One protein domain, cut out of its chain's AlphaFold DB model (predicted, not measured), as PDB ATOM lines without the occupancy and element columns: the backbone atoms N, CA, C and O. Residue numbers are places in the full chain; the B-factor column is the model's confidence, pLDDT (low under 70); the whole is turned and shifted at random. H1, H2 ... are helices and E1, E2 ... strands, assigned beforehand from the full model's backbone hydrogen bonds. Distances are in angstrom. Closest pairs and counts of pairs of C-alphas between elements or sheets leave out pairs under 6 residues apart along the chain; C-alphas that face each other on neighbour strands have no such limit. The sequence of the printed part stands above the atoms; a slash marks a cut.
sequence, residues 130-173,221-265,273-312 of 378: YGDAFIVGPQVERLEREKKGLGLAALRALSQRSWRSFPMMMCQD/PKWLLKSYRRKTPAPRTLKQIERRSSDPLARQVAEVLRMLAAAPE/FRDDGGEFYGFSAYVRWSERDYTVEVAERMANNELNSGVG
ATOM      1  N   TYR A 130     -30.320 -41.132  35.372       81.94
ATOM      2  CA  TYR A 130     -30.061 -40.210  34.265       81.94
ATOM      3  C   TYR A 130     -28.559 -40.003  34.051       81.94
ATOM      4  O   TYR A 130     -27.831 -39.674  34.994       81.94
ATOM      5  N   GLY A 131     -28.104 -40.161  32.806       87.75
ATOM      6  CA  GLY A 131     -26.731 -39.880  32.393       87.75
ATOM      7  C   GLY A 131     -26.571 -38.470  31.822       87.75
ATOM      8  O   GLY A 131     -27.278 -38.084  30.895       87.75
ATOM      9  N   ASP A 132     -25.605 -37.706  32.333       93.44
ATOM     10  CA  ASP A 132     -25.261 -36.393  31.773       93.44
ATOM     11  C   ASP A 132     -24.356 -36.539  30.530       93.44
ATOM     12  O   ASP A 132     -23.558 -37.478  30.403       93.44
ATOM     13  N   ALA A 133     -24.451 -35.580  29.607       95.69
ATOM     14  CA  ALA A 133     -23.604 -35.511  28.419       95.69
ATOM     15  C   ALA A 133     -22.371 -34.619  28.646       95.69
ATOM     16  O   ALA A 133     -22.486 -33.466  29.064       95.69
ATOM     17  N   PHE A 134     -21.183 -35.121  28.304       97.06
ATOM     18  CA  PHE A 134     -19.909 -34.423  28.500       97.06
ATOM     19  C   PHE A 134     -19.131 -34.300  27.193       97.06
ATOM     20  O   PHE A 134     -18.767 -35.303  26.584       97.06
ATOM     21  N   ILE A 135     -18.812 -33.067  26.793       97.75
ATOM     22  CA  ILE A 135     -18.018 -32.791  25.590       97.75
ATOM     23  C   ILE A 135     -16.530 -32.909  25.920       97.75
ATOM     24  O   ILE A 135     -15.997 -32.107  26.685       97.75
ATOM     25  N   VAL A 136     -15.842 -33.876  25.314       98.00
ATOM     26  CA  VAL A 136     -14.429 -34.171  25.604       98.00
ATOM     27  C   VAL A 136     -13.459 -33.817  24.480       98.00
ATOM     28  O   VAL A 136     -12.253 -33.719  24.724       98.00
ATOM     29  N   GLY A 137     -13.952 -33.599  23.255       97.56
ATOM     30  CA  GLY A 137     -13.120 -33.399  22.063       97.56
ATOM     31  C   GLY A 137     -12.004 -32.359  22.234       97.56
ATOM     32  O   GLY A 137     -10.833 -32.702  22.046       97.56
ATOM     33  N   PRO A 138     -12.299 -31.124  22.690       97.31
ATOM     34  CA  PRO A 138     -11.285 -30.078  22.838       97.31
ATOM     35  C   PRO A 138     -10.124 -30.449  23.775       97.31
ATOM     36  O   PRO A 138      -8.956 -30.183  23.465       97.31
ATOM     37  N   GLN A 139     -10.416 -31.082  24.917       97.94
ATOM     38  CA  GLN A 139      -9.376 -31.484  25.868       97.94
ATOM     39  C   GLN A 139      -8.612 -32.714  25.373       97.94
ATOM     40  O   GLN A 139      -7.394 -32.785  25.539       97.94
ATOM     41  N   VAL A 140      -9.286 -33.653  24.702       97.75
ATOM     42  CA  VAL A 140      -8.631 -34.802  24.059       97.75
ATOM     43  C   VAL A 140      -7.645 -34.332  22.989       97.75
ATOM     44  O   VAL A 140      -6.502 -34.789  22.972       97.75
ATOM     45  N   GLU A 141      -8.018 -33.369  22.144       96.88
ATOM     46  CA  GLU A 141      -7.101 -32.793  21.156       96.88
ATOM     47  C   GLU A 141      -5.910 -32.081  21.800       96.88
ATOM     48  O   GLU A 141      -4.777 -32.207  21.330       96.88
ATOM     49  N   ARG A 142      -6.141 -31.339  22.890       96.75
ATOM     50  CA  ARG A 142      -5.064 -30.708  23.662       96.75
ATOM     51  C   ARG A 142      -4.071 -31.748  24.180       96.75
ATOM     52  O   ARG A 142      -2.866 -31.564  24.021       96.75
ATOM     53  N   LEU A 143      -4.567 -32.854  24.733       97.50
ATOM     54  CA  LEU A 143      -3.733 -33.961  25.200       97.50
ATOM     55  C   LEU A 143      -2.953 -34.618  24.056       97.50
ATOM     56  O   LEU A 143      -1.773 -34.920  24.222       97.50
ATOM     57  N   GLU A 144      -3.576 -34.812  22.891       96.06
ATOM     58  CA  GLU A 144      -2.907 -35.357  21.703       96.06
ATOM     59  C   GLU A 144      -1.796 -34.432  21.173       96.06
ATOM     60  O   GLU A 144      -0.764 -34.931  20.711       96.06
ATOM     61  N   ARG A 145      -1.963 -33.104  21.283       95.75
ATOM     62  CA  ARG A 145      -0.922 -32.112  20.951       95.75
ATOM     63  C   ARG A 145       0.258 -32.162  21.921       95.75
ATOM     64  O   ARG A 145       1.400 -32.109  21.471       95.75
ATOM     65  N   GLU A 146      -0.002 -32.298  23.221       94.75
ATOM     66  CA  GLU A 146       1.050 -32.420  24.241       94.75
ATOM     67  C   GLU A 146       1.812 -33.748  24.106       94.75
ATOM     68  O   GLU A 146       3.045 -33.803  24.112       94.75
ATOM     69  N   LYS A 147       1.078 -34.852  23.949       95.31
ATOM     70  CA  LYS A 147       1.655 -36.165  23.686       95.31
ATOM     71  C   LYS A 147       0.708 -37.017  22.854       95.31
ATOM     72  O   LYS A 147      -0.299 -37.516  23.347       95.31
ATOM     73  N   LYS A 148       1.139 -37.330  21.630       94.88
ATOM     74  CA  LYS A 148       0.445 -38.277  20.749       94.88
ATOM     75  C   LYS A 148       0.076 -39.577  21.479       94.88
ATOM     76  O   LYS A 148       0.951 -40.257  22.026       94.88
ATOM     77  N   GLY A 149      -1.205 -39.926  21.427       95.69
ATOM     78  CA  GLY A 149      -1.829 -41.093  22.039       95.69
ATOM     79  C   GLY A 149      -2.282 -40.909  23.490       95.69
ATOM     80  O   GLY A 149      -2.847 -41.851  24.040       95.69
ATOM     81  N   LEU A 150      -2.013 -39.770  24.141       97.31
ATOM     82  CA  LEU A 150      -2.421 -39.537  25.532       97.31
ATOM     83  C   LEU A 150      -3.933 -39.323  25.662       97.31
ATOM     84  O   LEU A 150      -4.541 -39.907  26.555       97.31
ATOM     85  N   GLY A 151      -4.535 -38.541  24.765       97.25
ATOM     86  CA  GLY A 151      -5.984 -38.348  24.732       97.25
ATOM     87  C   GLY A 151      -6.704 -39.661  24.424       97.25
ATOM     88  O   GLY A 151      -7.632 -40.045  25.130       97.25
ATOM     89  N   LEU A 152      -6.188 -40.429  23.461       96.44
ATOM     90  CA  LEU A 152      -6.701 -41.770  23.174       96.44
ATOM     91  C   LEU A 152      -6.552 -42.733  24.366       96.44
ATOM     92  O   LEU A 152      -7.423 -43.566  24.601       96.44
ATOM     93  N   ALA A 153      -5.455 -42.649  25.122       97.25
ATOM     94  CA  ALA A 153      -5.281 -43.464  26.323       97.25
ATOM     95  C   ALA A 153      -6.325 -43.136  27.393       97.25
ATOM     96  O   ALA A 153      -6.818 -44.052  28.045       97.25
ATOM     97  N   ALA A 154      -6.676 -41.855  27.536       97.75
ATOM     98  CA  ALA A 154      -7.727 -41.401  28.435       97.75
ATOM     99  C   ALA A 154      -9.097 -41.973  28.042       97.75
ATOM    100  O   ALA A 154      -9.746 -42.605  28.873       97.75
ATOM    101  N   LEU A 155      -9.493 -41.853  26.772       97.69
ATOM    102  CA  LEU A 155     -10.785 -42.372  26.306       97.69
ATOM    103  C   LEU A 155     -10.884 -43.902  26.375       97.69
ATOM    104  O   LEU A 155     -11.927 -44.441  26.734       97.69
ATOM    105  N   ARG A 156      -9.792 -44.623  26.101       95.31
ATOM    106  CA  ARG A 156      -9.754 -46.084  26.279       95.31
ATOM    107  C   ARG A 156      -9.865 -46.499  27.736       95.31
ATOM    108  O   ARG A 156     -10.551 -47.468  28.030       95.31
ATOM    109  N   ALA A 157      -9.181 -45.790  28.633       95.88
ATOM    110  CA  ALA A 157      -9.278 -46.071  30.056       95.88
ATOM    111  C   ALA A 157     -10.696 -45.813  30.577       95.88
ATOM    112  O   ALA A 157     -11.172 -46.622  31.363       95.88
ATOM    113  N   LEU A 158     -11.365 -44.749  30.106       96.94
ATOM    114  CA  LEU A 158     -12.786 -44.526  30.380       96.94
ATOM    115  C   LEU A 158     -13.620 -45.705  29.884       96.94
ATOM    116  O   LEU A 158     -14.163 -46.402  30.723       96.94
ATOM    117  N   SER A 159     -13.627 -45.990  28.579       94.81
ATOM    118  CA  SER A 159     -14.413 -47.078  27.971       94.81
ATOM    119  C   SER A 159     -14.233 -48.429  28.683       94.81
ATOM    120  O   SER A 159     -15.199 -49.069  29.079       94.81
ATOM    121  N   GLN A 160     -12.988 -48.841  28.939       93.31
ATOM    122  CA  GLN A 160     -12.704 -50.148  29.543       93.31
ATOM    123  C   GLN A 160     -13.071 -50.228  31.025       93.31
ATOM    124  O   GLN A 160     -13.472 -51.286  31.506       93.31
ATOM    125  N   ARG A 161     -12.850 -49.149  31.784       95.19
ATOM    126  CA  ARG A 161     -13.063 -49.158  33.237       95.19
ATOM    127  C   ARG A 161     -14.496 -48.778  33.600       95.19
ATOM    128  O   ARG A 161     -14.993 -49.281  34.604       95.19
ATOM    129  N   SER A 162     -15.158 -47.943  32.799       95.56
ATOM    130  CA  SER A 162     -16.571 -47.603  32.974       95.56
ATOM    131  C   SER A 162     -17.443 -48.830  32.752       95.56
ATOM    132  O   SER A 162     -18.271 -49.111  33.607       95.56
ATOM    133  N   TRP A 163     -17.170 -49.635  31.715       94.75
ATOM    134  CA  TRP A 163     -17.902 -50.882  31.452       94.75
ATOM    135  C   TRP A 163     -17.961 -51.821  32.663       94.75
ATOM    136  O   TRP A 163     -18.965 -52.464  32.908       94.75
ATOM    137  N   ARG A 164     -16.898 -51.877  33.469       94.00
ATOM    138  CA  ARG A 164     -16.850 -52.738  34.663       94.00
ATOM    139  C   ARG A 164     -17.300 -52.056  35.952       94.00
ATOM    140  O   ARG A 164     -17.040 -52.560  37.039       94.00
ATOM    141  N   SER A 165     -17.864 -50.859  35.852       94.00
ATOM    142  CA  SER A 165     -18.348 -50.108  37.003       94.00
ATOM    143  C   SER A 165     -19.694 -49.458  36.710       94.00
ATOM    144  O   SER A 165     -20.731 -50.051  36.976       94.00
ATOM    145  N   PHE A 166     -19.670 -48.254  36.152       95.69
ATOM    146  CA  PHE A 166     -20.836 -47.545  35.649       95.69
ATOM    147  C   PHE A 166     -20.599 -47.290  34.159       95.69
ATOM    148  O   PHE A 166     -19.813 -46.392  33.830       95.69
ATOM    149  N   PRO A 167     -21.191 -48.099  33.258       95.81
ATOM    150  CA  PRO A 167     -20.922 -48.016  31.827       95.81
ATOM    151  C   PRO A 167     -21.226 -46.633  31.265       95.81
ATOM    152  O   PRO A 167     -22.103 -45.923  31.753       95.81
ATOM    153  N   MET A 168     -20.493 -46.236  30.231       96.69
ATOM    154  CA  MET A 168     -20.659 -44.946  29.561       96.69
ATOM    155  C   MET A 168     -20.761 -45.174  28.065       96.69
ATOM    156  O   MET A 168     -20.011 -45.988  27.526       96.69
ATOM    157  N   MET A 169     -21.618 -44.407  27.397       96.38
ATOM    158  CA  MET A 169     -21.631 -44.379  25.943       96.38
ATOM    159  C   MET A 169     -20.479 -43.498  25.457       96.38
ATOM    160  O   MET A 169     -20.370 -42.331  25.843       96.38
ATOM    161  N   MET A 170     -19.608 -44.042  24.611       97.19
ATOM    162  CA  MET A 170     -18.390 -43.361  24.178       97.19
ATOM    163  C   MET A 170     -18.497 -42.886  22.730       97.19
ATOM    164  O   MET A 170     -18.820 -43.660  21.833       97.19
ATOM    165  N   CYS A 171     -18.067 -41.653  22.456       96.31
ATOM    166  CA  CYS A 171     -17.986 -41.128  21.088       96.31
ATOM    167  C   CYS A 171     -17.109 -41.962  20.141       96.31
ATOM    168  O   CYS A 171     -17.285 -41.915  18.926       96.31
ATOM    169  N   GLN A 172     -16.156 -42.740  20.650       94.38
ATOM    170  CA  GLN A 172     -15.324 -43.601  19.804       94.38
ATOM    171  C   GLN A 172     -16.041 -44.877  19.335       94.38
ATOM    172  O   GLN A 172     -15.583 -45.477  18.365       94.38
ATOM    173  N   ASP A 173     -17.151 -45.238  19.986       93.56
ATOM    174  CA  ASP A 173     -17.901 -46.475  19.750       93.56
ATOM    175  C   ASP A 173     -19.150 -46.232  18.874       93.56
ATOM    176  O   ASP A 173     -19.798 -47.187  18.459       93.56
ATOM    177  N   PRO A 221     -13.951 -37.357  14.485       94.56
ATOM    178  CA  PRO A 221     -12.756 -37.631  13.705       94.56
ATOM    179  C   PRO A 221     -12.568 -39.119  13.394       94.56
ATOM    180  O   PRO A 221     -12.438 -39.952  14.292       94.56
ATOM    181  N   LYS A 222     -12.375 -39.445  12.107       92.31
ATOM    182  CA  LYS A 222     -12.073 -40.814  11.627       92.31
ATOM    183  C   LYS A 222     -10.955 -41.509  12.401       92.31
ATOM    184  O   LYS A 222     -10.935 -42.730  12.536       92.31
ATOM    185  N   TRP A 223      -9.976 -40.740  12.874       91.88
ATOM    186  CA  TRP A 223      -8.853 -41.290  13.617       91.88
ATOM    187  C   TRP A 223      -9.250 -41.882  14.972       91.88
ATOM    188  O   TRP A 223      -8.560 -42.790  15.444       91.88
ATOM    189  N   LEU A 224     -10.314 -41.347  15.576       93.94
ATOM    190  CA  LEU A 224     -10.882 -41.786  16.842       93.94
ATOM    191  C   LEU A 224     -11.779 -43.009  16.626       93.94
ATOM    192  O   LEU A 224     -11.560 -44.030  17.273       93.94
ATOM    193  N   LEU A 225     -12.673 -42.950  15.635       91.50
ATOM    194  CA  LEU A 225     -13.557 -44.065  15.257       91.50
ATOM    195  C   LEU A 225     -12.767 -45.320  14.842       91.50
ATOM    196  O   LEU A 225     -13.140 -46.445  15.138       91.50
ATOM    197  N   LYS A 226     -11.599 -45.147  14.207       85.44
ATOM    198  CA  LYS A 226     -10.710 -46.253  13.786       85.44
ATOM    199  C   LYS A 226      -9.508 -46.418  14.718       85.44
ATOM    200  O   LYS A 226      -8.410 -46.804  14.295       85.44
ATOM    201  N   SER A 227      -9.672 -46.070  15.993       84.31
ATOM    202  CA  SER A 227      -8.547 -45.958  16.920       84.31
ATOM    203  C   SER A 227      -8.029 -47.288  17.453       84.31
ATOM    204  O   SER A 227      -6.896 -47.301  17.923       84.31
ATOM    205  N   TYR A 228      -8.756 -48.405  17.353       75.62
ATOM    206  CA  TYR A 228      -8.396 -49.713  17.937       75.62
ATOM    207  C   TYR A 228      -6.956 -50.187  17.633       75.62
ATOM    208  O   TYR A 228      -6.296 -50.769  18.490       75.62
ATOM    209  N   ARG A 229      -6.387 -49.837  16.468       73.69
ATOM    210  CA  ARG A 229      -4.998 -50.197  16.088       73.69
ATOM    211  C   ARG A 229      -3.912 -49.260  16.627       73.69
ATOM    212  O   ARG A 229      -2.719 -49.526  16.470       73.69
ATOM    213  N   ARG A 230      -4.280 -48.119  17.208       83.81
ATOM    214  CA  ARG A 230      -3.322 -47.091  17.638       83.81
ATOM    215  C   ARG A 230      -2.687 -47.443  18.980       83.81
ATOM    216  O   ARG A 230      -3.326 -47.993  19.875       83.81
ATOM    217  N   LYS A 231      -1.406 -47.097  19.124       87.50
ATOM    218  CA  LYS A 231      -0.651 -47.299  20.366       87.50
ATOM    219  C   LYS A 231      -0.918 -46.160  21.345       87.50
ATOM    220  O   LYS A 231      -0.930 -44.999  20.944       87.50
ATOM    221  N   THR A 232      -1.054 -46.505  22.618       90.88
ATOM    222  CA  THR A 232      -1.119 -45.566  23.744       90.88
ATOM    223  C   THR A 232       0.232 -45.498  24.471       90.88
ATOM    224  O   THR A 232       1.068 -46.399  24.317       90.88
ATOM    225  N   PRO A 233       0.515 -44.426  25.232       91.69
ATOM    226  CA  PRO A 233       1.746 -44.304  26.004       91.69
ATOM    227  C   PRO A 233       1.938 -45.453  27.004       91.69
ATOM    228  O   PRO A 233       1.040 -45.790  27.768       91.69
ATOM    229  N   ALA A 234       3.150 -46.008  27.051       92.69
ATOM    230  CA  ALA A 234       3.524 -47.013  28.047       92.69
ATOM    231  C   ALA A 234       3.572 -46.421  29.477       92.69
ATOM    232  O   ALA A 234       3.803 -45.216  29.633       92.69
ATOM    233  N   PRO A 235       3.499 -47.246  30.544       92.56
ATOM    234  CA  PRO A 235       3.490 -46.765  31.933       92.56
ATOM    235  C   PRO A 235       4.673 -45.863  32.325       92.56
ATOM    236  O   PRO A 235       4.517 -44.915  33.097       92.56
ATOM    237  N   ARG A 236       5.870 -46.126  31.776       94.44
ATOM    238  CA  ARG A 236       7.057 -45.272  31.979       94.44
ATOM    239  C   ARG A 236       6.872 -43.885  31.363       94.44
ATOM    240  O   ARG A 236       7.273 -42.897  31.969       94.44
ATOM    241  N   THR A 237       6.241 -43.820  30.194       95.69
ATOM    242  CA  THR A 237       5.936 -42.570  29.495       95.69
ATOM    243  C   THR A 237       4.912 -41.753  30.274       95.69
ATOM    244  O   THR A 237       5.129 -40.562  30.457       95.69
ATOM    245  N   LEU A 238       3.862 -42.383  30.816       96.44
ATOM    246  CA  LEU A 238       2.892 -41.697  31.683       96.44
ATOM    247  C   LEU A 238       3.577 -41.065  32.904       96.44
ATOM    248  O   LEU A 238       3.393 -39.884  33.174       96.44
ATOM    249  N   LYS A 239       4.474 -41.805  33.569       96.12
ATOM    250  CA  LYS A 239       5.248 -41.290  34.715       96.12
ATOM    251  C   LYS A 239       6.161 -40.120  34.334       96.12
ATOM    252  O   LYS A 239       6.444 -39.249  35.153       96.12
ATOM    253  N   GLN A 240       6.675 -40.109  33.104       96.50
ATOM    254  CA  GLN A 240       7.470 -38.994  32.599       96.50
ATOM    255  C   GLN A 240       6.603 -37.754  32.351       96.50
ATOM    256  O   GLN A 240       7.026 -36.666  32.731       96.50
ATOM    257  N   ILE A 241       5.420 -37.915  31.748       96.56
ATOM    258  CA  ILE A 241       4.464 -36.823  31.495       96.56
ATOM    259  C   ILE A 241       4.036 -36.198  32.823       96.56
ATOM    260  O   ILE A 241       4.220 -35.001  33.005       96.56
ATOM    261  N   GLU A 242       3.593 -37.021  33.777       95.81
ATOM    262  CA  GLU A 242       3.209 -36.622  35.139       95.81
ATOM    263  C   GLU A 242       4.256 -35.701  35.798       95.81
ATOM    264  O   GLU A 242       3.922 -34.685  36.401       95.81
ATOM    265  N   ARG A 243       5.546 -36.026  35.637       95.50
ATOM    266  CA  ARG A 243       6.656 -35.315  36.291       95.50
ATOM    267  C   ARG A 243       7.203 -34.118  35.524       95.50
ATOM    268  O   ARG A 243       7.842 -33.271  36.139       95.50
ATOM    269  N   ARG A 244       7.096 -34.111  34.193       94.94
ATOM    270  CA  ARG A 244       7.860 -33.189  33.331       94.94
ATOM    271  C   ARG A 244       7.014 -32.358  32.377       94.94
ATOM    272  O   ARG A 244       7.558 -31.415  31.814       94.94
ATOM    273  N   SER A 245       5.747 -32.705  32.151       94.81
ATOM    274  CA  SER A 245       4.886 -31.908  31.278       94.81
ATOM    275  C   SER A 245       4.622 -30.543  31.908       94.81
ATOM    276  O   SER A 245       4.347 -30.440  33.106       94.81
ATOM    277  N   SER A 246       4.714 -29.492  31.098       94.62
ATOM    278  CA  SER A 246       4.314 -28.143  31.499       94.62
ATOM    279  C   SER A 246       2.796 -27.969  31.507       94.62
ATOM    280  O   SER A 246       2.309 -27.043  32.149       94.62
ATOM    281  N   ASP A 247       2.045 -28.850  30.836       95.81
ATOM    282  CA  ASP A 247       0.587 -28.801  30.790       95.81
ATOM    283  C   ASP A 247      -0.023 -29.431  32.067       95.81
ATOM    284  O   ASP A 247       0.132 -30.637  32.309       95.81
ATOM    285  N   PRO A 248      -0.743 -28.657  32.908       96.00
ATOM    286  CA  PRO A 248      -1.404 -29.186  34.100       96.00
ATOM    287  C   PRO A 248      -2.428 -30.285  33.807       96.00
ATOM    288  O   PRO A 248      -2.569 -31.195  34.623       96.00
ATOM    289  N   LEU A 249      -3.133 -30.221  32.674       96.75
ATOM    290  CA  LEU A 249      -4.115 -31.236  32.298       96.75
ATOM    291  C   LEU A 249      -3.409 -32.556  31.981       96.75
ATOM    292  O   LEU A 249      -3.772 -33.595  32.523       96.75
ATOM    293  N   ALA A 250      -2.360 -32.514  31.157       97.75
ATOM    294  CA  ALA A 250      -1.616 -33.712  30.780       97.75
ATOM    295  C   ALA A 250      -0.963 -34.396  31.987       97.75
ATOM    296  O   ALA A 250      -0.970 -35.625  32.067       97.75
ATOM    297  N   ARG A 251      -0.453 -33.618  32.954       97.81
ATOM    298  CA  ARG A 251       0.057 -34.162  34.222       97.81
ATOM    299  C   ARG A 251      -1.025 -34.904  35.005       97.81
ATOM    300  O   ARG A 251      -0.802 -36.048  35.388       97.81
ATOM    301  N   GLN A 252      -2.182 -34.272  35.206       97.88
ATOM    302  CA  GLN A 252      -3.292 -34.852  35.969       97.88
ATOM    303  C   GLN A 252      -3.889 -36.082  35.280       97.88
ATOM    304  O   GLN A 252      -4.135 -37.094  35.926       97.88
ATOM    305  N   VAL A 253      -4.061 -36.045  33.958       98.31
ATOM    306  CA  VAL A 253      -4.539 -37.202  33.191       98.31
ATOM    307  C   VAL A 253      -3.536 -38.354  33.265       98.31
ATOM    308  O   VAL A 253      -3.931 -39.495  33.490       98.31
ATOM    309  N   ALA A 254      -2.233 -38.086  33.138       98.25
ATOM    310  CA  ALA A 254      -1.213 -39.127  33.257       98.25
ATOM    311  C   ALA A 254      -1.149 -39.749  34.665       98.25
ATOM    312  O   ALA A 254      -0.930 -40.958  34.781       98.25
ATOM    313  N   GLU A 255      -1.358 -38.945  35.713       98.00
ATOM    314  CA  GLU A 255      -1.504 -39.407  37.098       98.00
ATOM    315  C   GLU A 255      -2.702 -40.360  37.229       98.00
ATOM    316  O   GLU A 255      -2.530 -41.510  37.636       98.00
ATOM    317  N   VAL A 256      -3.895 -39.923  36.811       98.06
ATOM    318  CA  VAL A 256      -5.128 -40.720  36.909       98.06
ATOM    319  C   VAL A 256      -5.021 -42.014  36.103       98.06
ATOM    320  O   VAL A 256      -5.352 -43.080  36.615       98.06
ATOM    321  N   LEU A 257      -4.468 -41.969  34.888       98.12
ATOM    322  CA  LEU A 257      -4.218 -43.165  34.077       98.12
ATOM    323  C   LEU A 257      -3.285 -44.165  34.768       98.12
ATOM    324  O   LEU A 257      -3.487 -45.376  34.672       98.12
ATOM    325  N   ARG A 258      -2.261 -43.684  35.483       97.19
ATOM    326  CA  ARG A 258      -1.377 -44.554  36.273       97.19
ATOM    327  C   ARG A 258      -2.090 -45.153  37.476       97.19
ATOM    328  O   ARG A 258      -1.847 -46.320  37.769       97.19
ATOM    329  N   MET A 259      -2.933 -44.378  38.154       97.00
ATOM    330  CA  MET A 259      -3.741 -44.873  39.268       97.00
ATOM    331  C   MET A 259      -4.735 -45.935  38.788       97.00
ATOM    332  O   MET A 259      -4.770 -47.013  39.361       97.00
ATOM    333  N   LEU A 260      -5.442 -45.697  37.678       96.38
ATOM    334  CA  LEU A 260      -6.341 -46.676  37.053       96.38
ATOM    335  C   LEU A 260      -5.610 -47.947  36.614       96.38
ATOM    336  O   LEU A 260      -6.158 -49.038  36.725       96.38
ATOM    337  N   ALA A 261      -4.377 -47.838  36.119       94.31
ATOM    338  CA  ALA A 261      -3.575 -49.005  35.751       94.31
ATOM    339  C   ALA A 261      -3.100 -49.825  36.966       94.31
ATOM    340  O   ALA A 261      -2.783 -50.999  36.810       94.31
ATOM    341  N   ALA A 262      -3.012 -49.209  38.148       94.44
ATOM    342  CA  ALA A 262      -2.625 -49.864  39.400       94.44
ATOM    343  C   ALA A 262      -3.824 -50.282  40.268       94.44
ATOM    344  O   ALA A 262      -3.642 -51.015  41.237       94.44
ATOM    345  N   ALA A 263      -5.022 -49.789  39.951       94.38
ATOM    346  CA  ALA A 263      -6.255 -50.121  40.643       94.38
ATOM    347  C   ALA A 263      -6.623 -51.602  40.435       94.38
ATOM    348  O   ALA A 263      -6.258 -52.172  39.397       94.38
ATOM    349  N   PRO A 264      -7.343 -52.217  41.394       89.88
ATOM    350  CA  PRO A 264      -7.801 -53.591  41.257       89.88
ATOM    351  C   PRO A 264      -8.606 -53.777  39.969       89.88
ATOM    352  O   PRO A 264      -9.263 -52.862  39.461       89.88
ATOM    353  N   GLU A 265      -8.512 -54.975  39.414       89.81
ATOM    354  CA  GLU A 265      -9.379 -55.375  38.323       89.81
ATOM    355  C   GLU A 265     -10.769 -55.666  38.892       89.81
ATOM    356  O   GLU A 265     -10.897 -56.432  39.842       89.81
ATOM    357  N   PHE A 273     -25.992 -61.226  32.625       80.44
ATOM    358  CA  PHE A 273     -27.092 -60.803  31.745       80.44
ATOM    359  C   PHE A 273     -26.881 -61.223  30.285       80.44
ATOM    360  O   PHE A 273     -27.767 -61.052  29.453       80.44
ATOM    361  N   ARG A 274     -25.709 -61.775  29.938       74.81
ATOM    362  CA  ARG A 274     -25.389 -62.137  28.546       74.81
ATOM    363  C   ARG A 274     -26.291 -63.231  27.987       74.81
ATOM    364  O   ARG A 274     -26.587 -63.218  26.796       74.81
ATOM    365  N   ASP A 275     -26.706 -64.168  28.833       76.06
ATOM    366  CA  ASP A 275     -27.543 -65.296  28.418       76.06
ATOM    367  C   ASP A 275     -29.006 -64.886  28.172       76.06
ATOM    368  O   ASP A 275     -29.732 -65.609  27.488       76.06
ATOM    369  N   ASP A 276     -29.422 -63.711  28.657       73.50
ATOM    370  CA  ASP A 276     -30.788 -63.198  28.501       73.50
ATOM    371  C   ASP A 276     -31.033 -62.573  27.112       73.50
ATOM    372  O   ASP A 276     -32.170 -62.268  26.757       73.50
ATOM    373  N   GLY A 277     -29.981 -62.425  26.295       71.44
ATOM    374  CA  GLY A 277     -30.069 -61.973  24.900       71.44
ATOM    375  C   GLY A 277     -30.395 -60.487  24.715       71.44
ATOM    376  O   GLY A 277     -30.644 -60.067  23.589       71.44
ATOM    377  N   GLY A 278     -30.402 -59.717  25.803       80.19
ATOM    378  CA  GLY A 278     -30.657 -58.283  25.822       80.19
ATOM    379  C   GLY A 278     -29.417 -57.418  25.703       80.19
ATOM    380  O   GLY A 278     -28.348 -57.797  26.187       80.19
ATOM    381  N   GLU A 279     -29.577 -56.210  25.162       87.50
ATOM    382  CA  GLU A 279     -28.514 -55.205  25.171       87.50
ATOM    383  C   GLU A 279     -28.615 -54.255  26.369       87.50
ATOM    384  O   GLU A 279     -29.693 -53.952  26.898       87.50
ATOM    385  N   PHE A 280     -27.456 -53.765  26.809       91.56
ATOM    386  CA  PHE A 280     -27.375 -52.784  27.885       91.56
ATOM    387  C   PHE A 280     -27.682 -51.376  27.367       91.56
ATOM    388  O   PHE A 280     -27.001 -50.903  26.460       91.56
ATOM    389  N   TYR A 281     -28.609 -50.657  28.005       92.19
ATOM    390  CA  TYR A 281     -28.927 -49.261  27.655       92.19
ATOM    391  C   TYR A 281     -28.861 -48.263  28.829       92.19
ATOM    392  O   TYR A 281     -29.057 -47.064  28.631       92.19
ATOM    393  N   GLY A 282     -28.523 -48.714  30.042       92.31
ATOM    394  CA  GLY A 282     -28.491 -47.898  31.269       92.31
ATOM    395  C   GLY A 282     -27.236 -47.035  31.463       92.31
ATOM    396  O   GLY A 282     -26.627 -47.059  32.535       92.31
ATOM    397  N   PHE A 283     -26.769 -46.322  30.433       95.31
ATOM    398  CA  PHE A 283     -25.485 -45.608  30.492       95.31
ATOM    399  C   PHE A 283     -25.455 -44.485  31.540       95.31
ATOM    400  O   PHE A 283     -26.300 -43.596  31.580       95.31
ATOM    401  N   SER A 284     -24.386 -44.462  32.334       95.12
ATOM    402  CA  SER A 284     -24.167 -43.481  33.403       95.12
ATOM    403  C   SER A 284     -23.740 -42.091  32.932       95.12
ATOM    404  O   SER A 284     -23.855 -41.124  33.684       95.12
ATOM    405  N   ALA A 285     -23.203 -41.990  31.716       96.75
ATOM    406  CA  ALA A 285     -22.824 -40.739  31.073       96.75
ATOM    407  C   ALA A 285     -22.651 -40.935  29.560       96.75
ATOM    408  O   ALA A 285     -22.292 -42.025  29.099       96.75
ATOM    409  N   TYR A 286     -22.810 -39.844  28.808       97.38
ATOM    410  CA  TYR A 286     -22.580 -39.794  27.363       97.38
ATOM    411  C   TYR A 286     -21.322 -38.972  27.069       97.38
ATOM    412  O   TYR A 286     -21.298 -37.750  27.223       97.38
ATOM    413  N   VAL A 287     -20.245 -39.640  26.659       98.06
ATOM    414  CA  VAL A 287     -18.942 -39.019  26.397       98.06
ATOM    415  C   VAL A 287     -18.884 -38.569  24.941       98.06
ATOM    416  O   VAL A 287     -18.503 -39.341  24.061       98.06
ATOM    417  N   ARG A 288     -19.237 -37.308  24.691       97.75
ATOM    418  CA  ARG A 288     -19.407 -36.722  23.358       97.75
ATOM    419  C   ARG A 288     -18.127 -36.085  22.828       97.75
ATOM    420  O   ARG A 288     -17.397 -35.420  23.561       97.75
ATOM    421  N   TRP A 289     -17.856 -36.212  21.535       97.56
ATOM    422  CA  TRP A 289     -16.780 -35.485  20.869       97.56
ATOM    423  C   TRP A 289     -17.096 -33.987  20.754       97.56
ATOM    424  O   TRP A 289     -16.253 -33.150  21.084       97.56
ATOM    425  N   SER A 290     -18.317 -33.657  20.328       96.44
ATOM    426  CA  SER A 290     -18.832 -32.299  20.125       96.44
ATOM    427  C   SER A 290     -20.328 -32.238  20.470       96.44
ATOM    428  O   SER A 290     -20.962 -33.267  20.680       96.44
ATOM    429  N   GLU A 291     -20.919 -31.040  20.495       94.94
ATOM    430  CA  GLU A 291     -22.377 -30.858  20.670       94.94
ATOM    431  C   GLU A 291     -23.224 -31.466  19.548       94.94
ATOM    432  O   GLU A 291     -24.433 -31.632  19.711       94.94
ATOM    433  N   ARG A 292     -22.602 -31.768  18.407       95.56
ATOM    434  CA  ARG A 292     -23.261 -32.243  17.188       95.56
ATOM    435  C   ARG A 292     -22.986 -33.707  16.887       95.56
ATOM    436  O   ARG A 292     -23.477 -34.211  15.889       95.56
ATOM    437  N   ASP A 293     -22.186 -34.376  17.711       95.75
ATOM    438  CA  ASP A 293     -21.948 -35.795  17.504       95.75
ATOM    439  C   ASP A 293     -23.213 -36.624  17.773       95.75
ATOM    440  O   ASP A 293     -24.161 -36.163  18.415       95.75
ATOM    441  N   TYR A 294     -23.186 -37.870  17.314       96.31
ATOM    442  CA  TYR A 294     -24.308 -38.799  17.354       96.31
ATOM    443  C   TYR A 294     -24.275 -39.709  18.586       96.31
ATOM    444  O   TYR A 294     -25.066 -40.636  18.685       96.31
ATOM    445  N   THR A 295     -23.387 -39.470  19.557       96.75
ATOM    446  CA  THR A 295     -23.216 -40.341  20.736       96.75
ATOM    447  C   THR A 295     -24.519 -40.516  21.517       96.75
ATOM    448  O   THR A 295     -24.855 -41.634  21.899       96.75
ATOM    449  N   VAL A 296     -25.249 -39.421  21.752       95.62
ATOM    450  CA  VAL A 296     -26.537 -39.455  22.466       95.62
ATOM    451  C   VAL A 296     -27.614 -40.082  21.590       95.62
ATOM    452  O   VAL A 296     -28.288 -40.998  22.035       95.62
ATOM    453  N   GLU A 297     -27.715 -39.660  20.329       95.31
ATOM    454  CA  GLU A 297     -28.741 -40.154  19.406       95.31
ATOM    455  C   GLU A 297     -28.627 -41.664  19.149       95.31
ATOM    456  O   GLU A 297     -29.631 -42.371  19.179       95.31
ATOM    457  N   VAL A 298     -27.408 -42.184  18.968       94.81
ATOM    458  CA  VAL A 298     -27.142 -43.626  18.851       94.81
ATOM    459  C   VAL A 298     -27.641 -44.360  20.095       94.81
ATOM    460  O   VAL A 298     -28.337 -45.363  19.971       94.81
ATOM    461  N   ALA A 299     -27.315 -43.864  21.291       94.44
ATOM    462  CA  ALA A 299     -27.716 -44.521  22.530       94.44
ATOM    463  C   ALA A 299     -29.224 -44.439  22.792       94.44
ATOM    464  O   ALA A 299     -29.806 -45.424  23.230       94.44
ATOM    465  N   GLU A 300     -29.868 -43.308  22.503       93.06
ATOM    466  CA  GLU A 300     -31.319 -43.151  22.647       93.06
ATOM    467  C   GLU A 300     -32.083 -44.057  21.679       93.06
ATOM    468  O   GLU A 300     -33.029 -44.731  22.082       93.06
ATOM    469  N   ARG A 301     -31.664 -44.130  20.407       92.31
ATOM    470  CA  ARG A 301     -32.290 -45.039  19.434       92.31
ATOM    471  C   ARG A 301     -32.077 -46.502  19.813       92.31
ATOM    472  O   ARG A 301     -33.018 -47.284  19.725       92.31
ATOM    473  N   MET A 302     -30.884 -46.860  20.288       91.12
ATOM    474  CA  MET A 302     -30.617 -48.201  20.809       91.12
ATOM    475  C   MET A 302     -31.520 -48.520  22.008       91.12
ATOM    476  O   MET A 302     -32.200 -49.538  21.998       91.12
ATOM    477  N   ALA A 303     -31.606 -47.623  22.995       91.00
ATOM    478  CA  ALA A 303     -32.480 -47.797  24.154       91.00
ATOM    479  C   ALA A 303     -33.951 -47.963  23.745       91.00
ATOM    480  O   ALA A 303     -34.633 -48.851  24.244       91.00
ATOM    481  N   ASN A 304     -34.437 -47.159  22.795       89.94
ATOM    482  CA  ASN A 304     -35.800 -47.281  22.279       89.94
ATOM    483  C   ASN A 304     -36.045 -48.637  21.601       89.94
ATOM    484  O   ASN A 304     -37.104 -49.230  21.810       89.94
ATOM    485  N   ASN A 305     -35.086 -49.146  20.823       86.75
ATOM    486  CA  ASN A 305     -35.190 -50.471  20.207       86.75
ATOM    487  C   ASN A 305     -35.295 -51.569  21.271       86.75
ATOM    488  O   ASN A 305     -36.194 -52.406  21.193       86.75
ATOM    489  N   GLU A 306     -34.444 -51.514  22.295       87.19
ATOM    490  CA  GLU A 306     -34.420 -52.489  23.389       87.19
ATOM    491  C   GLU A 306     -35.663 -52.436  24.289       87.19
ATOM    492  O   GLU A 306     -36.184 -53.467  24.722       87.19
ATOM    493  N   LEU A 307     -36.182 -51.236  24.551       85.94
ATOM    494  CA  LEU A 307     -37.429 -51.051  25.293       85.94
ATOM    495  C   LEU A 307     -38.633 -51.593  24.513       85.94
ATOM    496  O   LEU A 307     -39.534 -52.187  25.107       85.94
ATOM    497  N   ASN A 308     -38.646 -51.423  23.188       85.56
ATOM    498  CA  ASN A 308     -39.717 -51.921  22.326       85.56
ATOM    499  C   ASN A 308     -39.650 -53.441  22.114       85.56
ATOM    500  O   ASN A 308     -40.693 -54.080  21.969       85.56
ATOM    501  N   SER A 309     -38.448 -54.022  22.094       83.94
ATOM    502  CA  SER A 309     -38.244 -55.472  21.991       83.94
ATOM    503  C   SER A 309     -38.488 -56.191  23.323       83.94
ATOM    504  O   SER A 309     -38.842 -57.371  23.329       83.94
ATOM    505  N   GLY A 310     -38.345 -55.481  24.446       82.31
ATOM    506  CA  GLY A 310     -38.555 -56.003  25.794       82.31
ATOM    507  C   GLY A 310     -37.443 -56.935  26.278       82.31
ATOM    508  O   GLY A 310     -37.668 -57.668  27.241       82.31
ATOM    509  N   VAL A 311     -36.280 -56.935  25.613       81.56
ATOM    510  CA  VAL A 311     -35.146 -57.805  25.967       81.56
ATOM    511  C   VAL A 311     -33.977 -57.073  26.626       81.56
ATOM    512  O   VAL A 311     -33.199 -57.736  27.295       81.56
ATOM    513  N   GLY A 312     -33.853 -55.745  26.532       85.25
ATOM    514  CA  GLY A 312     -32.704 -55.032  27.110       85.25
ATOM    515  C   GLY A 312     -32.737 -54.822  28.630       85.25
ATOM    516  O   GLY A 312     -33.753 -55.024  29.298       85.25
TER     517      GLY A 312
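What this domain is: This is residues 130 to 173, 221 to 265 and 273 to 312 of the 378 residues of an uncharacterized protein of Hydrogenophilales bacterium 17-61-9 (UniProt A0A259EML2). What does the model look like? It is a lengthened body in which helices H1, H2, H4 and H5 cluster towards one end, and helix H7 reaches out to the other end. Between them lies a two-stranded parallel sheet, E1 beside E2, which the first residues of H7, 295 to 299, come near. What is it made of? The 129 printed residues hold seven named helices and two named strands, in the order E1 H1 H2 H3 H4 H5 H6 E2 H7, a mostly helix class. The whole is compact, with a radius of gyration of the C-alphas of 16.2 A, and spans 52 by 34 by 28 A, only just elongated.

How they stand to each other: How do the strands pair? E1, residues 132 to 135, and E2, residues 285 to 288, are parallel neighbours at 23 degrees, with N 134 and O 286 at 2.8 A and N 286 and O 132 at 2.9 A. Residues 169 to 170 pair with residues 286 to 287 of E2, parallel. The closest C-alphas of E2 and H7, residues 295 to 309, are those of Arg 288 and Thr 295, 5.9 A apart. How do H1, residues 137 to 146, and H2, residues 150 to 163, meet? They touch at a steep tilt of 49 degrees, opposite ways, H2 with its residues 150 to 154 alone; the closest C-alphas, of Val 140 and Gly 151, are 4.5 A apart. H3, residues 222 to 225, is close to H2 but not clearly touching, with the C-alphas of Leu 152 and Leu 224 closest at 7.6 A. What touches the hub, H5, residues 248 to 262? H4, residues 235 to 244, forms a helical hairpin with it at a shallow tilt of 31 degrees, and the closest C-alphas, of Glu 242 and Arg 251, are 4.1 A apart. H2 touches H5 at a steep tilt of 42 degrees, the same way, closest at the C-alphas of Ala 154 and Leu 257, 6.9 A. H1 and H5 only just touch, only at their ends, with 3 pairs of C-alphas within 8 A, the closest those of Leu 143 and Ala 250 at 6.0 A; the helix packing is mostly crossed, only just, with 1 of 3 pairs at a shallow tilt. What of the helix backbones and H6? In H1, H2, H4, H5 and H7 every O i to N i+4 pair is within hydrogen-bond range; H3 and H6, residues 273 to 276, are too short for such a pair. H6 touches no helix.

Where its parts are: Where do the first and last elements lie? E1 begins at C-alpha 132, (-25.261, -36.393, 31.773), and H7 ends at C-alpha 309, (-38.244, -55.472, 21.991). How long are the elements? From first to last C-alpha, H5 and H7 each measure 21.4 A, H2 20.1 A, H1 14.4 A and H4 14.3 A.

The domain as a whole: Where is it cut? Residues 174 to 220 and 266 to 272 are not printed; the C-alphas across the gaps are 11.9 A and 19.7 A apart. How far does it reach? The two C-alphas farthest apart, of Arg 244 and Ser 309, are 52.4 A apart, and of the links that are printed whole none is long. How confident is the model? The mean pLDDT of the printed part is 93.0, no printed residue is under 70, and H6 has a mean of 76.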